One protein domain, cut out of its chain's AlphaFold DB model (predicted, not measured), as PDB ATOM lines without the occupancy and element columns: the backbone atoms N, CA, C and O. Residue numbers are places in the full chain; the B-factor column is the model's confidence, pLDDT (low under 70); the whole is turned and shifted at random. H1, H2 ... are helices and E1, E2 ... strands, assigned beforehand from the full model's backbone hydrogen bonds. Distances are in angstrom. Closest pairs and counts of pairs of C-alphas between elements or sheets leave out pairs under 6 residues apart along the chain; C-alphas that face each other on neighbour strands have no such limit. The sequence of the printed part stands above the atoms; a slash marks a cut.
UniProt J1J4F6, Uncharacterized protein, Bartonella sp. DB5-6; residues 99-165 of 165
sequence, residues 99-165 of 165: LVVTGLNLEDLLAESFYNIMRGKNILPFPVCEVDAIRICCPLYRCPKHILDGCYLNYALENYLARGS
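This is residues 99 to 165 of the 165 residues of an uncharacterized protein of Bartonella sp. DB5-6 (UniProt J1J4F6). A small three-stranded sheet and the helix H1 lie at one end of a loose, open model, with H1 set off from the sheet and the links E1 to H1 and H1 to E2 running between them. At the other end two short helices, H2 and H3, make a corner, and no helix is on the sheet. The printed part has 67 residues, with three named helices and three named strands in the order E1, H1, E2, E3, H2, H3; the class is mixed, helices and strands. The sheet runs E1, E3, E2 and is mixed, with E1 parallel and E2 antiparallel to E3. The whole is loose, with a radius of gyration of the C-alphas of 14.3 A and spans of 37 by 28 by 19 A.

E1, residues 99 to 101, is an edge strand and the parallel neighbour of the inner strand E3, residues 134 to 137, at 31 degrees; N 100 and O 135 are within hydrogen-bond range at 2.9 A, N 137 and O 100 at 2.8 A. H1, residues 106 to 118, is not on the sheet, with 0 pairs of C-alphas within 10 A. E2, residues 128 to 131, is the other edge strand and forms a hairpin with E3, antiparallel at 152 degrees; N 136 and O 129 are 2.8 A apart, N 131 and O 134 2.9 A. H2, residues 145 to 151, is close to H1 but not clearly touching, the closest C-alphas being those of Glu 107 and Lys 145, 7.0 A apart; they run opposite ways at a shallow tilt of 13 degrees. H3, residues 153 to 161, is close to H2 but not clearly touching, the closest C-alphas being those of Asp 149 and Ala 156, 5.3 A apart; they run opposite ways at a steep tilt of 48 degrees. H1 and H3 are apart. In H1, H2 and H3 every O i to N i+4 pair is within hydrogen-bond range.

E1 begins at C-alpha 99, (198.841, 174.063, 139.346). H1, the longest helix, measures 18.2 A from C-alpha 106 to C-alpha 118, which is at (192.009, 201.670, 140.814). E2 measures 10.1 A and E3 9.6 A. H2 measures 9.9 A, and H3 12.2 A, ending at C-alpha 161, (179.080, 183.143, 164.545).

The two C-alphas farthest apart are those of Gly 120 and Asn 154, at 40.5 A. Residues 150 to 155, of which 153 to 155 belong to H3, stand free. The printed part has no cut, and no link is long. The mean pLDDT of the printed part is 82.1; residues 150 to 165 are under 70, and the mean of H3 is 59.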
ATOM      1  N   LEU A  99     200.278 173.849 139.256       94.75
ATOM      2  CA  LEU A  99     198.841 174.063 139.346       94.75
ATOM      3  C   LEU A  99     198.423 174.184 140.809       94.75
ATOM      4  O   LEU A  99     198.620 173.261 141.598       94.75
ATOM      5  N   VAL A 100     197.786 175.304 141.125       94.69
ATOM      6  CA  VAL A 100     197.134 175.575 142.403       94.69
ATOM      7  C   VAL A 100     195.644 175.742 142.150       94.69
ATOM      8  O   VAL A 100     195.241 176.427 141.213       94.69
ATOM      9  N   VAL A 101     194.813 175.126 142.989       93.50
ATOM     10  CA  VAL A 101     193.354 175.268 142.928       93.50
ATOM     11  C   VAL A 101     192.885 175.977 144.189       93.50
ATOM     12  O   VAL A 101     193.115 175.482 145.290       93.50
ATOM     13  N   THR A 102     192.229 177.127 144.040       91.44
ATOM     14  CA  THR A 102     191.761 177.938 145.173       91.44
ATOM     15  C   THR A 102     190.239 177.956 145.263       91.44
ATOM     16  O   THR A 102     189.521 177.673 144.303       91.44
ATOM     17  N   GLY A 103     189.737 178.299 146.449       89.56
ATOM     18  CA  GLY A 103     188.312 178.494 146.705       89.56
ATOM     19  C   GLY A 103     187.811 179.917 146.445       89.56
ATOM     20  O   GLY A 103     186.739 180.240 146.949       89.56
ATOM     21  N   LEU A 104     188.567 180.759 145.726       90.31
ATOM     22  CA  LEU A 104     188.193 182.159 145.484       90.31
ATOM     23  C   LEU A 104     186.849 182.244 144.751       90.31
ATOM     24  O   LEU A 104     186.663 181.616 143.700       90.31
ATOM     25  N   ASN A 105     185.922 183.001 145.335       92.00
ATOM     26  CA  ASN A 105     184.559 183.190 144.841       92.00
ATOM     27  C   ASN A 105     184.442 184.459 143.978       92.00
ATOM     28  O   ASN A 105     185.422 185.170 143.759       92.00
ATOM     29  N   LEU A 106     183.242 184.747 143.468       92.25
ATOM     30  CA  LEU A 106     183.007 185.923 142.627       92.25
ATOM     31  C   LEU A 106     183.374 187.241 143.333       92.25
ATOM     32  O   LEU A 106     184.012 188.099 142.728       92.25
ATOM     33  N   GLU A 107     182.973 187.415 144.589       92.56
ATOM     34  CA  GLU A 107     183.214 188.628 145.369       92.56
ATOM     35  C   GLU A 107     184.709 188.869 145.621       92.56
ATOM     36  O   GLU A 107     185.171 189.999 145.456       92.56
ATOM     37  N   ASP A 108     185.473 187.817 145.934       89.25
ATOM     38  CA  ASP A 108     186.925 187.908 146.134       89.25
ATOM     39  C   ASP A 108     187.620 188.407 144.851       89.25
ATOM     40  O   ASP A 108     188.470 189.300 144.880       89.25
ATOM     41  N   LEU A 109     187.224 187.860 143.696       90.75
ATOM     42  CA  LEU A 109     187.813 188.223 142.406       90.75
ATOM     43  C   LEU A 109     187.388 189.614 141.934       90.75
ATOM     44  O   LEU A 109     188.181 190.312 141.298       90.75
ATOM     45  N   LEU A 110     186.159 190.036 142.237       91.38
ATOM     46  CA  LEU A 110     185.708 191.401 141.972       91.38
ATOM     47  C   LEU A 110     186.498 192.406 142.809       91.38
ATOM     48  O   LEU A 110     186.938 193.413 142.258       91.38
ATOM     49  N   ALA A 111     186.730 192.128 144.096       89.62
ATOM     50  CA  ALA A 111     187.534 192.988 144.960       89.62
ATOM     51  C   ALA A 111     188.960 193.169 144.410       89.62
ATOM     52  O   ALA A 111     189.416 194.303 144.240       89.62
ATOM     53  N   GLU A 112     189.620 192.073 144.027       86.62
ATOM     54  CA  GLU A 112     190.952 192.109 143.407       86.62
ATOM     55  C   GLU A 112     190.943 192.851 142.057       86.62
ATOM     56  O   GLU A 112     191.846 193.633 141.744       86.62
ATOM     57  N   SER A 113     189.899 192.657 141.249       90.75
ATOM     58  CA  SER A 113     189.752 193.336 139.955       90.75
ATOM     59  C   SER A 113     189.579 194.845 140.128       90.75
ATOM     60  O   SER A 113     190.256 195.618 139.450       90.75
ATOM     61  N   PHE A 114     188.727 195.282 141.060       91.94
ATOM     62  CA  PHE A 114     188.545 196.700 141.371       91.94
ATOM     63  C   PHE A 114     189.826 197.328 141.910       91.94
ATOM     64  O   PHE A 114     190.199 198.412 141.462       91.94
ATOM     65  N   TYR A 115     190.540 196.636 142.801       88.56
ATOM     66  CA  TYR A 115     191.827 197.105 143.303       88.56
ATOM     67  C   TYR A 115     192.838 197.328 142.167       88.56
ATOM     68  O   TYR A 115     193.483 198.377 142.103       88.56
ATOM     69  N   ASN A 116     192.938 196.389 141.221       88.19
ATOM     70  CA  ASN A 116     193.821 196.534 140.064       88.19
ATOM     71  C   ASN A 116     193.401 197.697 139.154       88.19
ATOM     72  O   ASN A 116     194.254 198.511 138.794       88.19
ATOM     73  N   ILE A 117     192.102 197.850 138.866       93.06
ATOM     74  CA  ILE A 117     191.571 198.980 138.084       93.06
ATOM     75  C   ILE A 117     191.920 200.317 138.747       93.06
ATOM     76  O   ILE A 117     192.442 201.213 138.085       93.06
ATOM     77  N   MET A 118     191.696 200.449 140.058       92.88
ATOM     78  CA  MET A 118     192.009 201.670 140.814       92.88
ATOM     79  C   MET A 118     193.502 202.021 140.779       92.88
ATOM     80  O   MET A 118     193.868 203.189 140.889       92.88
ATOM     81  N   ARG A 119     194.372 201.022 140.598       91.38
ATOM     82  CA  ARG A 119     195.823 201.199 140.449       91.38
ATOM     83  C   ARG A 119     196.290 201.362 139.001       91.38
ATOM     84  O   ARG A 119     197.498 201.406 138.776       91.38
ATOM     85  N   GLY A 120     195.374 201.421 138.032       93.38
ATOM     86  CA  GLY A 120     195.705 201.488 136.607       93.38
ATOM     87  C   GLY A 120     196.364 200.212 136.074       93.38
ATOM     88  O   GLY A 120     197.134 200.269 135.118       93.38
ATOM     89  N   LYS A 121     196.112 199.066 136.715       91.56
ATOM     90  CA  LYS A 121     196.622 197.753 136.313       91.56
ATOM     91  C   LYS A 121     195.556 196.953 135.568       91.56
ATOM     92  O   LYS A 121     194.358 197.158 135.751       91.56
ATOM     93  N   ASN A 122     196.013 196.001 134.758       89.00
ATOM     94  CA  ASN A 122     195.134 195.046 134.093       89.00
ATOM     95  C   ASN A 122     194.504 194.079 135.100       89.00
ATOM     96  O   ASN A 122     195.112 193.717 136.106       89.00
ATOM     97  N   ILE A 123     193.294 193.631 134.775       88.56
ATOM     98  CA  ILE A 123     192.588 192.588 135.513       88.56
ATOM     99  C   ILE A 123     193.239 191.236 135.197       88.56
ATOM    100  O   ILE A 123     193.629 190.980 134.055       88.56
ATOM    101  N   LEU A 124     193.351 190.368 136.202       85.12
ATOM    102  CA  LEU A 124     193.848 189.009 136.012       85.12
ATOM    103  C   LEU A 124     192.866 188.179 135.163       85.12
ATOM    104  O   LEU A 124     191.650 188.314 135.317       85.12
ATOM    105  N   PRO A 125     193.358 187.301 134.271       89.88
ATOM    106  CA  PRO A 125     192.485 186.405 133.527       89.88
ATOM    107  C   PRO A 125     191.890 185.338 134.460       89.88
ATOM    108  O   PRO A 125     192.596 184.739 135.263       89.88
ATOM    109  N   PHE A 126     190.591 185.068 134.338       89.75
ATOM    110  CA  PHE A 126     189.890 183.996 135.060       89.75
ATOM    111  C   PHE A 126     189.147 183.098 134.055       89.75
ATOM    112  O   PHE A 126     188.742 183.589 132.999       89.75
ATOM    113  N   PRO A 127     188.964 181.788 134.323       91.94
ATOM    114  CA  PRO A 127     189.147 181.094 135.606       91.94
ATOM    115  C   PRO A 127     190.585 180.685 135.942       91.94
ATOM    116  O   PRO A 127     190.811 180.172 137.035       91.94
ATOM    117  N   VAL A 128     191.531 180.867 135.018       94.19
ATOM    118  CA  VAL A 128     192.940 180.515 135.220       94.19
ATOM    119  C   VAL A 128     193.813 181.749 135.029       94.19
ATOM    120  O   VAL A 128     193.813 182.320 133.939       94.19
ATOM    121  N   CYS A 129     194.582 182.107 136.058       90.81
ATOM    122  CA  CYS A 129     195.650 183.102 135.974       90.81
ATOM    123  C   CYS A 129     197.021 182.461 136.198       90.81
ATOM    124  O   CYS A 129     197.125 181.367 136.749       90.81
ATOM    125  N   GLU A 130     198.076 183.133 135.746       89.12
ATOM    126  CA  GLU A 130     199.457 182.701 135.955       89.12
ATOM    127  C   GLU A 130     200.198 183.736 136.802       89.12
ATOM    128  O   GLU A 130     200.166 184.930 136.501       89.12
ATOM    129  N   VAL A 131     200.850 183.270 137.864       82.88
ATOM    130  CA  VAL A 131     201.702 184.073 138.749       82.88
ATOM    131  C   VAL A 131     202.968 183.266 139.009       82.88
ATOM    132  O   VAL A 131     202.881 182.126 139.452       82.88
ATOM    133  N   ASP A 132     204.138 183.822 138.694       81.31
ATOM    134  CA  ASP A 132     205.444 183.171 138.888       81.31
ATOM    135  C   ASP A 132     205.518 181.724 138.350       81.31
ATOM    136  O   ASP A 132     205.975 180.807 139.036       81.31
ATOM    137  N   ALA A 133     205.054 181.512 137.111       85.69
ATOM    138  CA  ALA A 133     204.972 180.204 136.440       85.69
ATOM    139  C   ALA A 133     204.051 179.170 137.127       85.69
ATOM    140  O   ALA A 133     204.079 177.980 136.796       85.69
ATOM    141  N   ILE A 134     203.208 179.613 138.065       91.69
ATOM    142  CA  ILE A 134     202.164 178.815 138.705       91.69
ATOM    143  C   ILE A 134     200.819 179.223 138.115       91.69
ATOM    144  O   ILE A 134     200.409 180.380 138.180       91.69
ATOM    145  N   ARG A 135     200.101 178.243 137.571       93.94
ATOM    146  CA  ARG A 135     198.713 178.385 137.141       93.94
ATOM    147  C   ARG A 135     197.809 178.272 138.356       93.94
ATOM    148  O   ARG A 135     197.780 177.243 139.028       93.94
ATOM    149  N   ILE A 136     197.038 179.312 138.607       92.25
ATOM    150  CA  ILE A 136     196.034 179.362 139.657       92.25
ATOM    151  C   ILE A 136     194.681 179.184 138.991       92.25
ATOM    152  O   ILE A 136     194.258 180.004 138.182       92.25
ATOM    153  N   CYS A 137     194.012 178.090 139.321       93.75
ATOM    154  CA  CYS A 137     192.662 177.795 138.881       93.75
ATOM    155  C   CYS A 137     191.677 178.168 139.992       93.75
ATOM    156  O   CYS A 137     191.820 177.711 141.129       93.75
ATOM    157  N   CYS A 138     190.659 178.955 139.646       92.75
ATOM    158  CA  CYS A 138     189.583 179.379 140.539       92.75
ATOM    159  C   CYS A 138     188.251 178.768 140.063       92.75
ATOM    160  O   CYS A 138     187.493 179.422 139.342       92.75
ATOM    161  N   PRO A 139     187.908 177.517 140.432       90.38
ATOM    162  CA  PRO A 139     186.680 176.868 139.966       90.38
ATOM    163  C   PRO A 139     185.401 177.601 140.387       90.38
ATOM    164  O   PRO A 139     184.361 177.443 139.754       90.38
ATOM    165  N   LEU A 140     185.477 178.402 141.453       91.06
ATOM    166  CA  LEU A 140     184.356 179.144 142.026       91.06
ATOM    167  C   LEU A 140     184.278 180.599 141.529       91.06
ATOM    168  O   LEU A 140     183.464 181.358 142.043       91.06
ATOM    169  N   TYR A 141     185.037 180.979 140.491       91.81
ATOM    170  CA  TYR A 141     185.151 182.370 140.010       91.81
ATOM    171  C   TYR A 141     183.830 183.054 139.613       91.81
ATOM    172  O   TYR A 141     183.752 184.276 139.571       91.81
ATOM    173  N   ARG A 142     182.788 182.275 139.289       91.56
ATOM    174  CA  ARG A 142     181.434 182.771 138.963       91.56
ATOM    175  C   ARG A 142     180.408 182.486 140.048       91.56
ATOM    176  O   ARG A 142     179.232 182.765 139.837       91.56
ATOM    177  N   CYS A 143     180.821 181.877 141.154       90.75
ATOM    178  CA  CYS A 143     179.938 181.489 142.237       90.75
ATOM    179  C   CYS A 143     179.912 182.609 143.281       90.75
ATOM    180  O   CYS A 143     180.943 182.847 143.912       90.75
ATOM    181  N   PRO A 144     178.776 183.294 143.476       89.50
ATOM    182  CA  PRO A 144     178.614 184.230 144.574       89.50
ATOM    183  C   PRO A 144     178.663 183.512 145.924       89.50
ATOM    184  O   PRO A 144     178.192 182.378 146.064       89.50
ATOM    185  N   LYS A 145     179.142 184.207 146.949       85.19
ATOM    186  CA  LYS A 145     179.299 183.679 148.303       85.19
ATOM    187  C   LYS A 145     177.999 183.144 148.902       85.19
ATOM    188  O   LYS A 145     178.008 182.073 149.500       85.19
ATOM    189  N   HIS A 146     176.865 183.802 148.653       82.25
ATOM    190  CA  HIS A 146     175.565 183.342 149.160       82.25
ATOM    191  C   HIS A 146     175.165 181.947 148.639       82.25
ATOM    192  O   HIS A 146     174.494 181.195 149.344       82.25
ATOM    193  N   ILE A 147     175.596 181.570 147.426       83.12
ATOM    194  CA  ILE A 147     175.372 180.219 146.890       83.12
ATOM    195  C   ILE A 147     176.254 179.210 147.634       83.12
ATOM    196  O   ILE A 147     175.797 178.114 147.958       83.12
ATOM    197  N   LEU A 148     177.504 179.579 147.937       79.69
ATOM    198  CA  LEU A 148     178.432 178.730 148.691       79.69
ATOM    199  C   LEU A 148     177.939 178.481 150.119       79.69
ATOM    200  O   LEU A 148     177.957 177.336 150.575       79.69
ATOM    201  N   ASP A 149     177.445 179.522 150.788       76.88
ATOM    202  CA  ASP A 149     176.903 179.431 152.145       76.88
ATOM    203  C   ASP A 149     175.668 178.514 152.193       76.88
ATOM    204  O   ASP A 149     175.543 177.679 153.091       76.88
ATOM    205  N   GLY A 150     174.805 178.574 151.169       69.38
ATOM    206  CA  GLY A 150     173.655 177.676 151.024       69.38
ATOM    207  C   GLY A 150     174.031 176.202 150.811       69.38
ATOM    208  O   GLY A 150     173.262 175.312 151.169       69.38
ATOM    209  N   CYS A 151     175.224 175.924 150.278       66.62
ATOM    210  CA  CYS A 151     175.715 174.562 150.041       66.62
ATOM    211  C   CYS A 151     176.323 173.906 151.297       66.62
ATOM    212  O   CYS A 151     176.462 172.683 151.335       66.62
ATOM    213  N   TYR A 152     176.694 174.694 152.313       65.44
ATOM    214  CA  TYR A 152     177.382 174.228 153.524       65.44
ATOM    215  C   TYR A 152     176.830 174.898 154.796       65.44
ATOM    216  O   TYR A 152     177.594 175.393 155.621       65.44
ATOM    217  N   LEU A 153     175.502 174.873 154.975       58.16
ATOM    218  CA  LEU A 153     174.764 175.544 156.062       58.16
ATOM    219  C   LEU A 153     175.388 175.402 157.463       58.16
ATOM    220  O   LEU A 153     175.540 176.402 158.161       58.16
ATOM    221  N   ASN A 154     175.794 174.192 157.865       59.94
ATOM    222  CA  ASN A 154     176.377 173.962 159.194       59.94
ATOM    223  C   ASN A 154     177.718 174.694 159.379       59.94
ATOM    224  O   ASN A 154     177.952 175.310 160.414       59.94
ATOM    225  N   TYR A 155     178.582 174.692 158.358       60.44
ATOM    226  CA  TYR A 155     179.874 175.384 158.408       60.44
ATOM    227  C   TYR A 155     179.739 176.896 158.188       60.44
ATOM    228  O   TYR A 155     180.498 177.672 158.767       60.44
ATOM    229  N   ALA A 156     178.773 177.324 157.373       57.47
ATOM    230  CA  ALA A 156     178.474 178.734 157.146       57.47
ATOM    231  C   ALA A 156     177.977 179.409 158.434       57.47
ATOM    232  O   ALA A 156     178.467 180.481 158.787       57.47
ATOM    233  N   LEU A 157     177.086 178.747 159.183       58.19
ATOM    234  CA  LEU A 157     176.590 179.237 160.470       58.19
ATOM    235  C   LEU A 157     177.714 179.349 161.510       58.19
ATOM    236  O   LEU A 157     177.851 180.387 162.153       58.19
ATOM    237  N   GLU A 158     178.564 178.324 161.636       60.94
ATOM    238  CA  GLU A 158     179.728 178.365 162.534       60.94
ATOM    239  C   GLU A 158     180.701 179.502 162.180       60.94
ATOM    240  O   GLU A 158     181.208 180.184 163.069       60.94
ATOM    241  N   ASN A 159     180.961 179.731 160.889       60.03
ATOM    242  CA  ASN A 159     181.846 180.806 160.436       60.03
ATOM    243  C   ASN A 159     181.232 182.197 160.631       60.03
ATOM    244  O   ASN A 159     181.961 183.137 160.939       60.03
ATOM    245  N   TYR A 160     179.916 182.335 160.460       57.88
ATOM    246  CA  TYR A 160     179.201 183.582 160.726       57.88
ATOM    247  C   TYR A 160     179.252 183.936 162.216       57.88
ATOM    248  O   TYR A 160     179.604 185.058 162.574       57.88
ATOM    249  N   LEU A 161     178.996 182.960 163.093       59.31
ATOM    250  CA  LEU A 161     179.080 183.143 164.545       59.31
ATOM    251  C   LEU A 161     180.508 183.464 165.011       59.31
ATOM    252  O   LEU A 161     180.685 184.307 165.884       59.31
ATOM    253  N   ALA A 162     181.529 182.867 164.391       58.88
ATOM    254  CA  ALA A 162     182.933 183.144 164.705       58.88
ATOM    255  C   ALA A 162     183.420 184.547 164.280       58.88
ATOM    256  O   ALA A 162     184.505 184.949 164.689       58.88
ATOM    257  N   ARG A 163     182.662 185.266 163.439       53.41
ATOM    258  CA  ARG A 163     182.954 186.647 163.002       53.41
ATOM    259  C   ARG A 163     182.205 187.709 163.820       53.41
ATOM    260  O   ARG A 163     182.460 188.891 163.631       53.41
ATOM    261  N   GLY A 164     181.263 187.299 164.676       44.12
ATOM    262  CA  GLY A 164     180.366 188.182 165.430       44.12
ATOM    263  C   GLY A 164     180.718 188.375 166.909       44.12
ATOM    264  O   GLY A 164     179.840 188.784 167.666       44.12
ATOM    265  N   SER A 165     181.948 188.055 167.329       37.88
ATOM    266  CA  SER A 165     182.443 188.210 168.709       37.88
ATOM    267  C   SER A 165     183.609 189.182 168.798       37.88
ATOM    268  O   SER A 165     184.599 188.917 168.075       37.88
TER     269      SER A 165